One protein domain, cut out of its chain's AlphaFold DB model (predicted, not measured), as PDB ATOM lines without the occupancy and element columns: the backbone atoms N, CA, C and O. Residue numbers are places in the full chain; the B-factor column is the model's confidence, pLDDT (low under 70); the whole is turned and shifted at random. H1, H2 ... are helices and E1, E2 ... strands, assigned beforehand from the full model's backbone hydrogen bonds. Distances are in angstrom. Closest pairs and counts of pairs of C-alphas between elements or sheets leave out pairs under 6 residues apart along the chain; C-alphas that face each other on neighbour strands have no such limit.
ATOM      1  N   VAL A  49     194.795 236.883 242.064       87.94
ATOM      2  CA  VAL A  49     193.930 237.962 241.601       87.94
ATOM      3  C   VAL A  49     192.772 237.374 240.805       87.94
ATOM      4  O   VAL A  49     192.986 236.777 239.749       87.94
ATOM      5  N   ASN A  50     191.551 237.570 241.289       85.81
ATOM      6  CA  ASN A  50     190.339 237.108 240.613       85.81
ATOM      7  C   ASN A  50     189.639 238.234 239.863       85.81
ATOM      8  O   ASN A  50     189.024 237.981 238.832       85.81
ATOM      9  N   GLU A  51     189.741 239.457 240.378       85.94
ATOM     10  CA  GLU A  51     189.104 240.639 239.816       85.94
ATOM     11  C   GLU A  51     190.034 241.845 239.947       85.94
ATOM     12  O   GLU A  51     190.797 241.968 240.907       85.94
ATOM     13  N   ILE A  52     189.987 242.739 238.966       87.00
ATOM     14  CA  ILE A  52     190.777 243.968 238.942       87.00
ATOM     15  C   ILE A  52     189.814 245.103 238.649       87.00
ATOM     16  O   ILE A  52     189.180 245.118 237.595       87.00
ATOM     17  N   GLY A  53     189.732 246.060 239.568       85.56
ATOM     18  CA  GLY A  53     188.963 247.273 239.364       85.56
ATOM     19  C   GLY A  53     189.505 248.128 238.218       85.56
ATOM     20  O   GLY A  53     190.715 248.242 238.014       85.56
ATOM     21  N   GLU A  54     188.611 248.798 237.493       85.50
ATOM     22  CA  GLU A  54     188.961 249.664 236.356       85.50
ATOM     23  C   GLU A  54     189.900 250.819 236.749       85.50
ATOM     24  O   GLU A  54     190.709 251.281 235.941       85.50
ATOM     25  N   SER A  55     189.840 251.264 238.009       84.94
ATOM     26  CA  SER A  55     190.664 252.364 238.523       84.94
ATOM     27  C   SER A  55     192.046 251.919 239.014       84.94
ATOM     28  O   SER A  55     192.883 252.771 239.315       84.94
ATOM     29  N   ILE A  56     192.343 250.612 239.049       86.19
ATOM     30  CA  ILE A  56     193.671 250.105 239.437       86.19
ATOM     31  C   ILE A  56     194.760 250.638 238.514       86.19
ATOM     32  O   ILE A  56     195.824 251.014 238.991       86.19
ATOM     33  N   ALA A  57     194.487 250.766 237.214       84.81
ATOM     34  CA  ALA A  57     195.448 251.343 236.277       84.81
ATOM     35  C   ALA A  57     195.866 252.773 236.669       84.81
ATOM     36  O   ALA A  57     197.031 253.131 236.534       84.81
ATOM     37  N   GLN A  58     194.940 253.581 237.198       86.19
ATOM     38  CA  GLN A  58     195.244 254.936 237.669       86.19
ATOM     39  C   GLN A  58     196.009 254.924 238.990       86.19
ATOM     40  O   GLN A  58     196.939 255.706 239.160       86.19
ATOM     41  N   LEU A  59     195.654 254.022 239.908       86.25
ATOM     42  CA  LEU A  59     196.361 253.868 241.179       86.25
ATOM     43  C   LEU A  59     197.808 253.408 240.968       86.25
ATOM     44  O   LEU A  59     198.709 253.941 241.609       86.25
ATOM     45  N   LEU A  60     198.042 252.511 240.007       84.81
ATOM     46  CA  LEU A  60     199.381 252.071 239.614       84.81
ATOM     47  C   LEU A  60     200.236 253.221 239.067       84.81
ATOM     48  O   LEU A  60     201.416 253.286 239.379       84.81
ATOM     49  N   ILE A  61     199.641 254.163 238.323       84.75
ATOM     50  CA  ILE A  61     200.321 255.399 237.882       84.75
ATOM     51  C   ILE A  61     200.700 256.295 239.077       84.75
ATOM     52  O   ILE A  61     201.610 257.113 238.973       84.75
ATOM     53  N   GLN A  62     200.002 256.167 240.208       84.62
ATOM     54  CA  GLN A  62     200.306 256.864 241.461       84.62
ATOM     55  C   GLN A  62     201.142 256.021 242.435       84.62
ATOM     56  O   GLN A  62     201.159 256.322 243.634       84.62
ATOM     57  N   ASP A  63     201.790 254.959 241.951       86.50
ATOM     58  CA  ASP A  63     202.617 254.058 242.754       86.50
ATOM     59  C   ASP A  63     201.835 253.446 243.923       86.50
ATOM     60  O   ASP A  63     202.365 253.246 245.018       86.50
ATOM     61  N   MET A  64     200.547 253.162 243.717       85.50
ATOM     62  CA  MET A  64     199.651 252.629 244.736       85.50
ATOM     63  C   MET A  64     198.886 251.414 244.215       85.50
ATOM     64  O   MET A  64     198.344 251.400 243.116       85.50
ATOM     65  N   LEU A  65     198.801 250.383 245.044       87.06
ATOM     66  CA  LEU A  65     198.031 249.182 244.774       87.06
ATOM     67  C   LEU A  65     197.203 248.839 245.999       87.06
ATOM     68  O   LEU A  65     197.736 248.637 247.087       87.06
ATOM     69  N   VAL A  66     195.894 248.750 245.817       88.25
ATOM     70  CA  VAL A  66     194.972 248.374 246.884       88.25
ATOM     71  C   VAL A  66     194.479 246.961 246.622       88.25
ATOM     72  O   VAL A  66     193.947 246.671 245.554       88.25
ATOM     73  N   LEU A  67     194.669 246.088 247.603       86.25
ATOM     74  CA  LEU A  67     194.211 244.705 247.597       86.25
ATOM     75  C   LEU A  67     192.997 244.564 248.507       86.25
ATOM     76  O   LEU A  67     192.938 245.187 249.574       86.25
ATOM     77  N   PHE A  68     192.052 243.741 248.079       85.38
ATOM     78  CA  PHE A  68     190.899 243.335 248.862       85.38
ATOM     79  C   PHE A  68     190.593 241.858 248.646       85.38
ATOM     80  O   PHE A  68     190.911 241.268 247.617       85.38
ATOM     81  N   ASP A  69     189.929 241.279 249.631       82.12
ATOM     82  CA  ASP A  69     189.311 239.968 249.519       82.12
ATOM     83  C   ASP A  69     188.048 239.995 248.636       82.12
ATOM     84  O   ASP A  69     187.499 241.056 248.339       82.12
ATOM     85  N   GLU A  70     187.540 238.818 248.279       74.00
ATOM     86  CA  GLU A  70     186.248 238.601 247.618       74.00
ATOM     87  C   GLU A  70     185.052 239.177 248.403       74.00
ATOM     88  O   GLU A  70     184.001 239.431 247.821       74.00
ATOM     89  N   ASP A  71     185.227 239.449 249.701       67.94
ATOM     90  CA  ASP A  71     184.250 240.114 250.575       67.94
ATOM     91  C   ASP A  71     184.249 241.662 250.444       67.94
ATOM     92  O   ASP A  71     183.620 242.360 251.249       67.94
ATOM     93  N   ALA A  72     184.959 242.241 249.466       65.31
ATOM     94  CA  ALA A  72     184.956 243.689 249.244       65.31
ATOM     95  C   ALA A  72     183.556 244.223 248.876       65.31
ATOM     96  O   ALA A  72     182.865 243.644 248.033       65.31
ATOM     97  N   PRO A  73     183.141 245.386 249.420       69.06
ATOM     98  CA  PRO A  73     181.950 246.076 248.947       69.06
ATOM     99  C   PRO A  73     182.074 246.374 247.452       69.06
ATOM    100  O   PRO A  73     183.110 246.866 246.998       69.06
ATOM    101  N   THR A  74     181.003 246.143 246.692       68.69
ATOM    102  CA  THR A  74     180.989 246.357 245.236       68.69
ATOM    103  C   THR A  74     181.393 247.790 244.862       68.69
ATOM    104  O   THR A  74     182.085 247.985 243.868       68.69
ATOM    105  N   ASP A  75     181.090 248.774 245.713       72.44
ATOM    106  CA  ASP A  75     181.485 250.180 245.530       72.44
ATOM    107  C   ASP A  75     183.010 250.417 245.566       72.44
ATOM    108  O   ASP A  75     183.498 251.392 244.998       72.44
ATOM    109  N   LEU A  76     183.777 249.538 246.224       72.00
ATOM    110  CA  LEU A  76     185.239 249.634 246.348       72.00
ATOM    111  C   LEU A  76     185.986 248.677 245.413       72.00
ATOM    112  O   LEU A  76     187.154 248.925 245.116       72.00
ATOM    113  N   SER A  77     185.318 247.635 244.908       72.25
ATOM    114  CA  SER A  77     185.891 246.674 243.952       72.25
ATOM    115  C   SER A  77     186.475 247.353 242.704       72.25
ATOM    116  O   SER A  77     187.546 246.983 242.239       72.25
ATOM    117  N   GLY A  78     185.858 248.444 242.228       79.25
ATOM    118  CA  GLY A  78     186.349 249.225 241.086       79.25
ATOM    119  C   GLY A  78     187.678 249.960 241.323       79.25
ATOM    120  O   GLY A  78     188.347 250.338 240.361       79.25
ATOM    121  N   PHE A  79     188.080 250.139 242.585       82.00
ATOM    122  CA  PHE A  79     189.327 250.790 243.004       82.00
ATOM    123  C   PHE A  79     190.320 249.813 243.645       82.00
ATOM    124  O   PHE A  79     191.360 250.233 244.152       82.00
ATOM    125  N   ALA A  80     190.010 248.519 243.638       84.75
ATOM    126  CA  ALA A  80     190.779 247.489 244.310       84.75
ATOM    127  C   ALA A  80     191.041 246.294 243.394       84.75
ATOM    128  O   ALA A  80     190.338 246.051 242.416       84.75
ATOM    129  N   VAL A  81     192.080 245.535 243.718       85.00
ATOM    130  CA  VAL A  81     192.281 244.201 243.167       85.00
ATOM    131  C   VAL A  81     191.657 243.217 244.143       85.00
ATOM    132  O   VAL A  81     192.153 243.074 245.262       85.00
ATOM    133  N   CYS A  82     190.581 242.549 243.724       84.94
ATOM    134  CA  CYS A  82     189.966 241.500 244.522       84.94
ATOM    135  C   CYS A  82     190.706 240.181 244.285       84.94
ATOM    136  O   CYS A  82     190.880 239.719 243.151       84.94
ATOM    137  N   HIS A  83     191.135 239.547 245.364       82.38
ATOM    138  CA  HIS A  83     191.786 238.247 245.346       82.38
ATOM    139  C   HIS A  83     191.025 237.257 246.228       82.38
ATOM    140  O   HIS A  83     190.306 237.646 247.142       82.38
ATOM    141  N   SER A  84     191.199 235.955 245.990       74.56
ATOM    142  CA  SER A  84     190.646 234.932 246.894       74.56
ATOM    143  C   SER A  84     191.222 235.048 248.308       74.56
ATOM    144  O   SER A  84     192.377 235.461 248.471       74.56
ATOM    145  N   LYS A  85     190.488 234.552 249.317       69.25
ATOM    146  CA  LYS A  85     191.045 234.263 250.649       69.25
ATOM    147  C   LYS A  85     192.256 233.340 250.541       69.25
ATOM    148  O   LYS A  85     192.139 232.136 250.316       69.25
ATOM    149  N   GLY A  86     193.439 233.927 250.688       63.09
ATOM    150  CA  GLY A  86     194.711 233.213 250.696       63.09
ATOM    151  C   GLY A  86     195.073 232.661 252.057       63.09
ATOM    152  O   GLY A  86     194.512 233.022 253.091       63.09
ATOM    153  N   SER A  87     196.088 231.805 252.057       59.09
ATOM    154  CA  SER A  87     196.682 231.304 253.293       59.09
ATOM    155  C   SER A  87     197.638 232.354 253.860       59.09
ATOM    156  O   SER A  87     198.792 232.454 253.440       59.09
ATOM    157  N   PHE A  88     197.154 233.151 254.814       70.56
ATOM    158  CA  PHE A  88     198.012 233.972 255.664       70.56
ATOM    159  C   PHE A  88     198.698 233.068 256.689       70.56
ATOM    160  O   PHE A  88     198.074 232.540 257.608       70.56
ATOM    161  N   THR A  89     199.986 232.837 256.471       64.25
ATOM    162  CA  THR A  89     200.793 231.862 257.210       64.25
ATOM    163  C   THR A  89     201.606 232.548 258.304       64.25
ATOM    164  O   THR A  89     201.765 232.000 259.392       64.25
ATOM    165  N   GLU A  90     202.098 233.762 258.038       72.00
ATOM    166  CA  GLU A  90     202.965 234.502 258.955       72.00
ATOM    167  C   GLU A  90     202.840 236.021 258.766       72.00
ATOM    168  O   GLU A  90     202.388 236.499 257.728       72.00
ATOM    169  N   GLN A  91     203.264 236.787 259.773       78.81
ATOM    170  CA  GLN A  91     203.210 238.247 259.758       78.81
ATOM    171  C   GLN A  91     204.213 238.850 258.764       78.81
ATOM    172  O   GLN A  91     205.405 238.526 258.777       78.81
ATOM    173  N   VAL A  92     203.719 239.774 257.940       84.19
ATOM    174  CA  VAL A  92     204.514 240.612 257.045       84.19
ATOM    175  C   VAL A  92     205.352 241.571 257.884       84.19
ATOM    176  O   VAL A  92     204.838 242.238 258.790       84.19
ATOM    177  N   ALA A  93     206.644 241.630 257.579       84.12
ATOM    178  CA  ALA A  93     207.630 242.447 258.264       84.12
ATOM    179  C   ALA A  93     208.484 243.246 257.270       84.12
ATOM    180  O   ALA A  93     208.565 242.947 256.079       84.12
ATOM    181  N   VAL A  94     209.140 244.288 257.777       88.25
ATOM    182  CA  VAL A  94     210.114 245.057 256.997       88.25
ATOM    183  C   VAL A  94     211.294 244.163 256.623       88.25
ATOM    184  O   VAL A  94     211.838 243.463 257.473       88.25
ATOM    185  N   GLY A  95     211.713 244.224 255.359       85.56
ATOM    186  CA  GLY A  95     212.761 243.378 254.795       85.56
ATOM    187  C   GLY A  95     212.242 242.180 254.003       85.56
ATOM    188  O   GLY A  95     213.022 241.622 253.232       85.56
ATOM    189  N   ASP A  96     210.957 241.840 254.135       88.00
ATOM    190  CA  ASP A  96     210.300 240.825 253.310       88.00
ATOM    191  C   ASP A  96     210.273 241.249 251.826       88.00
ATOM    192  O   ASP A  96     210.451 242.418 251.469       88.00
ATOM    193  N   MET A  97     210.019 240.285 250.949       86.19
ATOM    194  CA  MET A  97     209.854 240.464 249.512       86.19
ATOM    195  C   MET A  97     208.393 240.225 249.119       86.19
ATOM    196  O   MET A  97     207.828 239.154 249.349       86.19
ATOM    197  N   PHE A  98     207.785 241.236 248.508       88.38
ATOM    198  CA  PHE A  98     206.474 241.181 247.875       88.38
ATOM    199  C   PHE A  98     206.647 240.845 246.392       88.38
ATOM    200  O   PHE A  98     207.364 241.532 245.673       88.38
ATOM    201  N   TYR A  99     205.994 239.795 245.926       86.25
ATOM    202  CA  TYR A  99     206.022 239.328 244.549       86.25
ATOM    203  C   TYR A  99     204.640 239.485 243.927       86.25
ATOM    204  O   TYR A  99     203.635 239.114 244.532       86.25
ATOM    205  N   LEU A 100     204.610 240.002 242.708       85.44
ATOM    206  CA  LEU A 100     203.412 240.219 241.909       85.44
ATOM    207  C   LEU A 100     203.694 239.673 240.510       85.44
ATOM    208  O   LEU A 100     204.425 240.292 239.733       85.44
ATOM    209  N   GLY A 101     203.204 238.462 240.242       83.00
ATOM    210  CA  GLY A 101     203.562 237.707 239.044       83.00
ATOM    211  C   GLY A 101     205.073 237.467 238.978       83.00
ATOM    212  O   GLY A 101     205.641 236.807 239.847       83.00
ATOM    213  N   ASP A 102     205.715 238.041 237.961       78.81
ATOM    214  CA  ASP A 102     207.167 237.959 237.744       78.81
ATOM    215  C   ASP A 102     207.949 239.117 238.393       78.81
ATOM    216  O   ASP A 102     209.179 239.160 238.326       78.81
ATOM    217  N   ARG A 103     207.256 240.080 239.010       83.00
ATOM    218  CA  ARG A 103     207.873 241.258 239.631       83.00
ATOM    219  C   ARG A 103     208.129 241.022 241.110       83.00
ATOM    220  O   ARG A 103     207.317 240.405 241.796       83.00
ATOM    221  N   SER A 104     209.233 241.562 241.613       85.12
ATOM    222  CA  SER A 104     209.627 241.457 243.019       85.12
ATOM    223  C   SER A 104     209.937 242.827 243.607       85.12
ATOM    224  O   SER A 104     210.687 243.603 243.019       85.12
ATOM    225  N   TYR A 105     209.428 243.078 244.802       88.50
ATOM    226  CA  TYR A 105     209.479 244.348 245.504       88.50
ATOM    227  C   TYR A 105     209.963 244.123 246.925       88.50
ATOM    228  O   TYR A 105     209.483 243.228 247.616       88.50
ATOM    229  N   ARG A 106     210.893 244.947 247.394       89.44
ATOM    230  CA  ARG A 106     211.405 244.833 248.758       89.44
ATOM    231  C   ARG A 106     210.585 245.690 249.704       89.44
ATOM    232  O   ARG A 106     210.499 246.895 249.506       89.44
ATOM    233  N   ILE A 107     210.043 245.100 250.759       91.12
ATOM    234  CA  ILE A 107     209.272 245.820 251.768       91.12
ATOM    235  C   ILE A 107     210.215 246.659 252.637       91.12
ATOM    236  O   ILE A 107     211.094 246.125 253.318       91.12
ATOM    237  N   THR A 108     210.032 247.979 252.619       90.31
ATOM    238  CA  THR A 108     210.821 248.957 253.390       90.31
ATOM    239  C   THR A 108     210.098 249.420 254.647       90.31
ATOM    240  O   THR A 108     210.748 249.702 255.648       90.31
ATOM    241  N   ALA A 109     208.763 249.436 254.639       88.94
ATOM    242  CA  ALA A 109     207.966 249.749 255.819       88.94
ATOM    243  C   ALA A 109     206.644 248.972 255.826       88.94
ATOM    244  O   ALA A 109     206.014 248.776 254.789       88.94
ATOM    245  N   VAL A 110     206.203 248.544 257.010       88.94
ATOM    246  CA  VAL A 110     204.922 247.851 257.208       88.94
ATOM    247  C   VAL A 110     204.158 248.547 258.320       88.94
ATOM    248  O   VAL A 110     204.678 248.745 259.418       88.94
ATOM    249  N   GLY A 111     202.911 248.919 258.045       87.31
ATOM    250  CA  GLY A 111     202.014 249.455 259.057       87.31
ATOM    251  C   GLY A 111     201.663 248.406 260.113       87.31
ATOM    252  O   GLY A 111     201.428 247.240 259.806       87.31
ATOM    253  N   HIS A 112     201.567 248.826 261.374       83.31
ATOM    254  CA  HIS A 112     201.298 247.920 262.498       83.31
ATOM    255  C   HIS A 112     199.975 247.140 262.364       83.31
ATOM    256  O   HIS A 112     199.831 246.055 262.922       83.31
ATOM    257  N   GLN A 113     198.999 247.673 261.623       84.44
ATOM    258  CA  GLN A 113     197.686 247.052 261.473       84.44
ATOM    259  C   GLN A 113     197.556 246.214 260.204       84.44
ATOM    260  O   GLN A 113     196.596 245.456 260.125       84.44
ATOM    261  N   VAL A 114     198.525 246.274 259.275       85.75
ATOM    262  CA  VAL A 114     198.563 245.489 258.026       85.75
ATOM    263  C   VAL A 114     198.283 244.022 258.308       85.75
ATOM    264  O   VAL A 114     197.331 243.471 257.781       85.75
ATOM    265  N   ASN A 115     199.035 243.401 259.215       85.00
ATOM    266  CA  ASN A 115     198.861 241.983 259.541       85.00
ATOM    267  C   ASN A 115     197.453 241.650 260.053       85.00
ATOM    268  O   ASN A 115     196.947 240.557 259.818       85.00
ATOM    269  N   HIS A 116     196.807 242.592 260.739       83.19
ATOM    270  CA  HIS A 116     195.450 242.412 261.231       83.19
ATOM    271  C   HIS A 116     194.418 242.561 260.106       83.19
ATOM    272  O   HIS A 116     193.589 241.674 259.941       83.19
ATOM    273  N   ILE A 117     194.485 243.633 259.308       83.44
ATOM    274  CA  ILE A 117     193.530 243.889 258.212       83.44
ATOM    275  C   ILE A 117     193.663 242.880 257.070       83.44
ATOM    276  O   ILE A 117     192.663 242.497 256.472       83.44
ATOM    277  N   LEU A 118     194.875 242.398 256.817       82.00
ATOM    278  CA  LEU A 118     195.189 241.433 255.771       82.00
ATOM    279  C   LEU A 118     194.699 240.035 256.180       82.00
ATOM    280  O   LEU A 118     194.200 239.288 255.348       82.00
ATOM    281  N   ASN A 119     194.723 239.719 257.479       78.75
ATOM    282  CA  ASN A 119     194.128 238.499 258.027       78.75
ATOM    283  C   ASN A 119     192.595 238.581 258.201       78.75
ATOM    284  O   ASN A 119     191.915 237.565 258.124       78.75
ATOM    285  N   GLN A 120     192.041 239.765 258.479       77.88
ATOM    286  CA  GLN A 120     190.601 239.958 258.719       77.88
ATOM    287  C   GLN A 120     189.795 240.167 257.432       77.88
ATOM    288  O   GLN A 120     188.702 239.626 257.315       77.88
ATOM    289  N   MET A 121     190.309 240.983 256.512       71.94
ATOM    290  CA  MET A 121     189.597 241.482 255.327       71.94
ATOM    291  C   MET A 121     190.365 241.231 254.022       71.94
ATOM    292  O   MET A 121     189.975 241.767 252.988       71.94
ATOM    293  N   GLY A 122     191.522 240.553 254.069       75.31
ATOM    294  CA  GLY A 122     192.437 240.465 252.921       75.31
ATOM    295  C   GLY A 122     192.920 241.831 252.431       75.31
ATOM    296  O   GLY A 122     193.401 241.953 251.315       75.31
ATOM    297  N   HIS A 123     192.765 242.880 253.240       82.56
ATOM    298  CA  HIS A 123     193.010 244.236 252.787       82.56
ATOM    299  C   HIS A 123     194.467 244.625 253.003       82.56
ATOM    300  O   HIS A 123     194.999 244.499 254.108       82.56
ATOM    301  N   ALA A 124     195.096 245.160 251.962       85.50
ATOM    302  CA  ALA A 124     196.423 245.748 252.049       85.50
ATOM    303  C   ALA A 124     196.548 246.894 251.050       85.50
ATOM    304  O   ALA A 124     196.182 246.745 249.887       85.50
ATOM    305  N   THR A 125     197.099 248.027 251.482       88.69
ATOM    306  CA  THR A 125     197.493 249.096 250.557       88.69
ATOM    307  C   THR A 125     199.001 249.060 250.396       88.69
ATOM    308  O   THR A 125     199.734 249.316 251.346       88.69
ATOM    309  N   ILE A 126     199.473 248.728 249.207       88.56
ATOM    310  CA  ILE A 126     200.888 248.706 248.855       88.56
ATOM    311  C   ILE A 126     201.219 250.007 248.141       88.56
ATOM    312  O   ILE A 126     200.482 250.451 247.264       88.56
ATOM    313  N   LYS A 127     202.328 250.622 248.528       89.31
ATOM    314  CA  LYS A 127     202.825 251.851 247.937       89.31
ATOM    315  C   LYS A 127     204.260 251.650 247.476       89.31
ATOM    316  O   LYS A 127     205.105 251.247 248.271       89.31
ATOM    317  N   PHE A 128     204.532 251.942 246.214       88.00
ATOM    318  CA  PHE A 128     205.829 251.741 245.568       88.00
ATOM    319  C   PHE A 128     206.756 252.961 245.722       88.00
ATOM    320  O   PHE A 128     207.680 253.160 244.951       88.00
ATOM    321  N   ASP A 129     206.557 253.777 246.764       86.56
ATOM    322  CA  ASP A 129     207.376 254.973 247.015       86.56
ATOM    323  C   ASP A 129     208.714 254.673 247.722       86.56
ATOM    324  O   ASP A 129     209.527 255.577 247.925       86.56
ATOM    325  N   GLY A 130     208.939 253.422 248.142       84.81
ATOM    326  CA  GLY A 130     210.124 253.004 248.884       84.81
ATOM    327  C   GLY A 130     210.330 253.728 250.214       84.81
ATOM    328  O   GLY A 130     211.471 253.813 250.669       84.81
ATOM    329  N   ALA A 131     209.278 254.277 250.832       87.38
ATOM    330  CA  ALA A 131     209.421 254.988 252.097       87.38
ATOM    331  C   ALA A 131     209.835 254.038 253.233       87.38
ATOM    332  O   ALA A 131     209.341 252.916 253.349       87.38
ATOM    333  N   ASP A 132     210.702 254.517 254.122       84.25
ATOM    334  CA  ASP A 132     211.192 253.743 255.274       84.25
ATOM    335  C   ASP A 132     210.253 253.810 256.491       84.25
ATOM    336  O   ASP A 132     210.473 253.145 257.505       84.25
ATOM    337  N   LEU A 133     209.201 254.632 256.423       80.62
ATOM    338  CA  LEU A 133     208.261 254.846 257.520       80.62
ATOM    339  C   LEU A 133     206.822 254.862 257.017       80.62
ATOM    340  O   LEU A 133     206.421 255.733 256.245       80.62
ATOM    341  N   THR A 134     206.019 253.954 257.560       81.00
ATOM    342  CA  THR A 134     204.584 253.926 257.319       81.00
ATOM    343  C   THR A 134     203.864 254.916 258.237       81.00
ATOM    344  O   THR A 134     203.874 254.755 259.456       81.00
ATOM    345  N   ARG A 135     203.168 255.913 257.672       75.31
ATOM    346  CA  ARG A 135     202.284 256.814 258.451       75.31
ATOM    347  C   ARG A 135     200.875 256.262 258.661       75.31
ATOM    348  O   ARG A 135     200.189 256.691 259.583       75.31
ATOM    349  N   LEU A 136     200.437 255.347 257.797       80.12
ATOM    350  CA  LEU A 136     199.082 254.806 257.795       80.12
ATOM    351  C   LEU A 136     199.088 253.320 258.174       80.12
ATOM    352  O   LEU A 136     199.776 252.525 257.544       80.12
ATOM    353  N   PRO A 137     198.311 252.895 259.176       76.94
ATOM    354  CA  PRO A 137     198.471 251.580 259.791       76.94
ATOM    355  C   PRO A 137     198.206 250.391 258.849       76.94
ATOM    356  O   PRO A 137     198.674 249.296 259.152       76.94
ATOM    357  N   GLY A 138     197.511 250.599 257.723       82.69
ATOM    358  CA  GLY A 138     197.246 249.592 256.685       82.69
ATOM    359  C   GLY A 138     198.123 249.681 255.429       82.69
ATOM    360  O   GLY A 138     197.794 249.056 254.423       82.69
ATOM    361  N   TYR A 139     199.197 250.478 255.463       87.56
ATOM    362  CA  TYR A 139     200.056 250.718 254.304       87.56
ATOM    363  C   TYR A 139     201.344 249.893 254.383       87.56
ATOM    364  O   TYR A 139     201.968 249.762 255.441       87.56
ATOM    365  N   ILE A 140     201.756 249.364 253.240       89.56
ATOM    366  CA  ILE A 140     203.012 248.658 253.031       89.56
ATOM    367  C   ILE A 140     203.802 249.482 252.030       89.56
ATOM    368  O   ILE A 140     203.364 249.658 250.899       89.56
ATOM    369  N   HIS A 141     204.956 249.988 252.438       91.25
ATOM    370  CA  HIS A 141     205.855 250.675 251.527       91.25
ATOM    371  C   HIS A 141     206.859 249.672 250.990       91.25
ATOM    372  O   HIS A 141     207.464 248.905 251.750       91.25
ATOM    373  N   VAL A 142     207.003 249.659 249.675       90.06
ATOM    374  CA  VAL A 142     207.907 248.764 248.977       90.06
ATOM    375  C   VAL A 142     208.790 249.550 248.029       90.06
ATOM    376  O   VAL A 142     208.402 250.583 247.493       90.06
ATOM    377  N   LYS A 143     209.995 249.036 247.827       87.31
ATOM    378  CA  LYS A 143     210.992 249.565 246.912       87.31
ATOM    379  C   LYS A 143     211.205 248.564 245.784       87.31
ATOM    380  O   LYS A 143     211.555 247.410 246.039       87.31
ATOM    381  N   GLY A 144     211.003 249.005 244.552       80.25
ATOM    382  CA  GLY A 144     211.144 248.204 243.338       80.25
ATOM    383  C   GLY A 144     210.687 249.000 242.120       80.25
ATOM    384  O   GLY A 144     210.423 250.190 242.246       80.25
ATOM    385  N   ASP A 145     210.614 248.341 240.968       76.81
ATOM    386  CA  ASP A 145     210.155 248.963 239.723       76.81
ATOM    387  C   ASP A 145     208.630 249.057 239.685       76.81
ATOM    388  O   ASP A 145     207.948 248.037 239.818       76.81
ATOM    389  N   ASP A 146     208.095 250.255 239.460       70.44
ATOM    390  CA  ASP A 146     206.657 250.524 239.509       70.44
ATOM    391  C   ASP A 146     205.859 249.514 238.663       70.44
ATOM    392  O   ASP A 146     206.222 249.216 237.514       70.44
ATOM    393  N   PRO A 147     204.781 248.917 239.206       67.38
ATOM    394  CA  PRO A 147     204.027 247.929 238.464       67.38
ATOM    395  C   PRO A 147     203.290 248.605 237.310       67.38
ATOM    396  O   PRO A 147     202.263 249.245 237.489       67.38
ATOM    397  N   VAL A 148     203.789 248.399 236.093       61.03
ATOM    398  CA  VAL A 148     203.220 249.009 234.879       61.03
ATOM    399  C   VAL A 148     201.814 248.470 234.555       61.03
ATOM    400  O   VAL A 148     201.022 249.139 233.900       61.03
ATOM    401  N   HIS A 149     201.495 247.245 234.984       73.12
ATOM    402  CA  HIS A 149     200.207 246.587 234.713       73.12
ATOM    403  C   HIS A 149     200.019 245.349 235.600       73.12
ATOM    404  O   HIS A 149     201.010 244.675 235.886       73.12
ATOM    405  N   ILE A 150     198.775 245.036 235.974       81.00
ATOM    406  CA  ILE A 150     198.377 243.792 236.652       81.00
ATOM    407  C   ILE A 150     197.378 243.054 235.764       81.00
ATOM    408  O   ILE A 150     196.434 243.667 235.266       81.00
ATOM    409  N   SER A 151     197.578 241.748 235.591       81.69
ATOM    410  CA  SER A 151     196.653 240.862 234.878       81.69
ATOM    411  C   SER A 151     195.774 240.030 235.809       81.69
ATOM    412  O   SER A 151     196.187 239.616 236.893       81.69
ATOM    413  N   LEU A 152     194.552 239.733 235.354       85.19
ATOM    414  CA  LEU A 152     193.672 238.771 236.021       85.19
ATOM    415  C   LEU A 152     194.351 237.397 236.072       85.19
ATOM    416  O   LEU A 152     194.926 236.942 235.083       85.19
ATOM    417  N   GLY A 153     194.278 236.733 237.223       84.19
ATOM    418  CA  GLY A 153     194.955 235.462 237.476       84.19
ATOM    419  C   GLY A 153     196.418 235.592 237.907       84.19
ATOM    420  O   GLY A 153     197.070 234.566 238.119       84.19
ATOM    421  N   GLU A 154     196.952 236.810 238.064       85.19
ATOM    422  CA  GLU A 154     198.281 236.986 238.647       85.19
ATOM    423  C   GLU A 154     198.338 236.501 240.095       85.19
ATOM    424  O   GLU A 154     197.373 236.571 240.860       85.19
ATOM    425  N   LYS A 155     199.513 235.999 240.475       84.75
ATOM    426  CA  LYS A 155     199.785 235.560 241.838       84.75
ATOM    427  C   LYS A 155     200.480 236.656 242.612       84.75
ATOM    428  O   LYS A 155     201.513 237.162 242.180       84.75
ATOM    429  N   ILE A 156     199.949 236.939 243.788       87.19
ATOM    430  CA  ILE A 156     200.572 237.813 244.768       87.19
ATOM    431  C   ILE A 156     201.143 236.925 245.860       87.19
ATOM    432  O   ILE A 156     200.421 236.135 246.472       87.19
ATOM    433  N   VAL A 157     202.443 237.042 246.102       86.50
ATOM    434  CA  VAL A 157     203.149 236.241 247.101       86.50
ATOM    435  C   VAL A 157     203.985 237.153 247.979       86.50
ATOM    436  O   VAL A 157     204.745 237.966 247.477       86.50
ATOM    437  N   ILE A 158     203.901 236.999 249.294       86.44
ATOM    438  CA  ILE A 158     204.824 237.641 250.234       86.44
ATOM    439  C   ILE A 158     205.699 236.559 250.831       86.44
ATOM    440  O   ILE A 158     205.189 235.555 251.334       86.44
ATOM    441  N   ALA A 159     207.011 236.759 250.785       84.19
ATOM    442  CA  ALA A 159     207.968 235.844 251.379       84.19
ATOM    443  C   ALA A 159     209.126 236.574 252.060       84.19
ATOM    444  O   ALA A 159     209.475 237.686 251.680       84.19
ATOM    445  N   SER A 160     209.711 235.918 253.062       78.25
ATOM    446  CA  SER A 160     210.932 236.349 253.758       78.25
ATOM    447  C   SER A 160     212.158 235.596 253.273       78.25
ATOM    448  O   SER A 160     212.003 234.432 252.833       78.25
TER     449      SER A 160
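What this domain is: This is residues 49 to 160 of the 160 residues of the protein "PTS sorbitol transporter subunit IIA" of Heliobacillus mobilis (UniProt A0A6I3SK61). One strongly twisted sheet of eight strands curls like part of a barrel, with E2 and E6 nearest the middle of the domain and the edge strands E1 and E8 coming within 6.3 A of each other at one place. H1 and H3 sit beside opposite ends of E2, level with the sheet, while the small H2 only grazes it at the periphery. The printed part has 112 residues, with named elements in the order E1 H1 E2 H2 E3 E4 E5 H3 E6 E7 E8; the mixed sheet runs E1 E3 E2 E6 E7 E5 E4 E8, and the class is mixed, helices and strands. The whole is compact and rounded, with a radius of gyration of the C-alphas of 12.6 A and spans of 31 by 28 by 25 A.

Where its parts are: The longest strand, E5, is residues 103 to 110, 19.0 A from first to last C-alpha, and bends by 52 degrees at residue 107. E2 is residues 64 to 69, 17.0 A; E7, 139 to 143, 13.3 A; E8, 155 to 159, 12.6 A; E4, 97 to 100, 10.0 A; E6, 124 to 127. E1, residues 49 to 52, begins at C-alpha 49 (193.930, 237.962, 241.601), and E3 is residues 81 to 83. H3 is residues 114 to 121, 10.2 A, from C-alpha 114 at (198.563, 245.489, 258.026); H1 is 56 to 61 and H2 is 74 to 77. E8 ends at C-alpha 159 (207.968, 235.844, 251.379).

How they stand to each other: E2 is antiparallel to E6, with N 126 and O 65 2.7 A apart, and parallel to E3, with N 83 and O 68 2.8 A apart. E2, H2 and E3 form a strand-helix-strand unit, two parallel neighbour strands with a helix between, and its crossover is right-handed. E1 is antiparallel to E3, with N 50 and O 82 at 2.9 A. E6 and E7 are parallel, with N 140 and O 125 at 2.8 A; E7 and E5 are antiparallel, with N 143 and O 106 at 2.8 A. E4 and E5 form a hairpin, with N 105 and O 98 at 2.7 A, and E8 is antiparallel to E4, with N 99 and O 157 at 2.7 A. The closest C-alphas of H1 and E2 are those of Leu 59 and Leu 65, 6.1 A apart; those of H3 and E2 are Asp 69 and Met 121, 6.0 A. Every O i to N i+4 pair is within hydrogen-bond range in H1 and H3; H2 is too short for one.

The domain as a whole: The two C-alphas farthest apart, of Asp 75 and Ser 160, are 33.6 A apart. The printed part has no cut and ends at the chain's last residue. The links E3 to E4, E6 to E7 and E7 to E8 are long. Mean pLDDT of the printed part is 81.9; residues 71 to 74, 85 to 87, 89 and 147 to 148 are under 70.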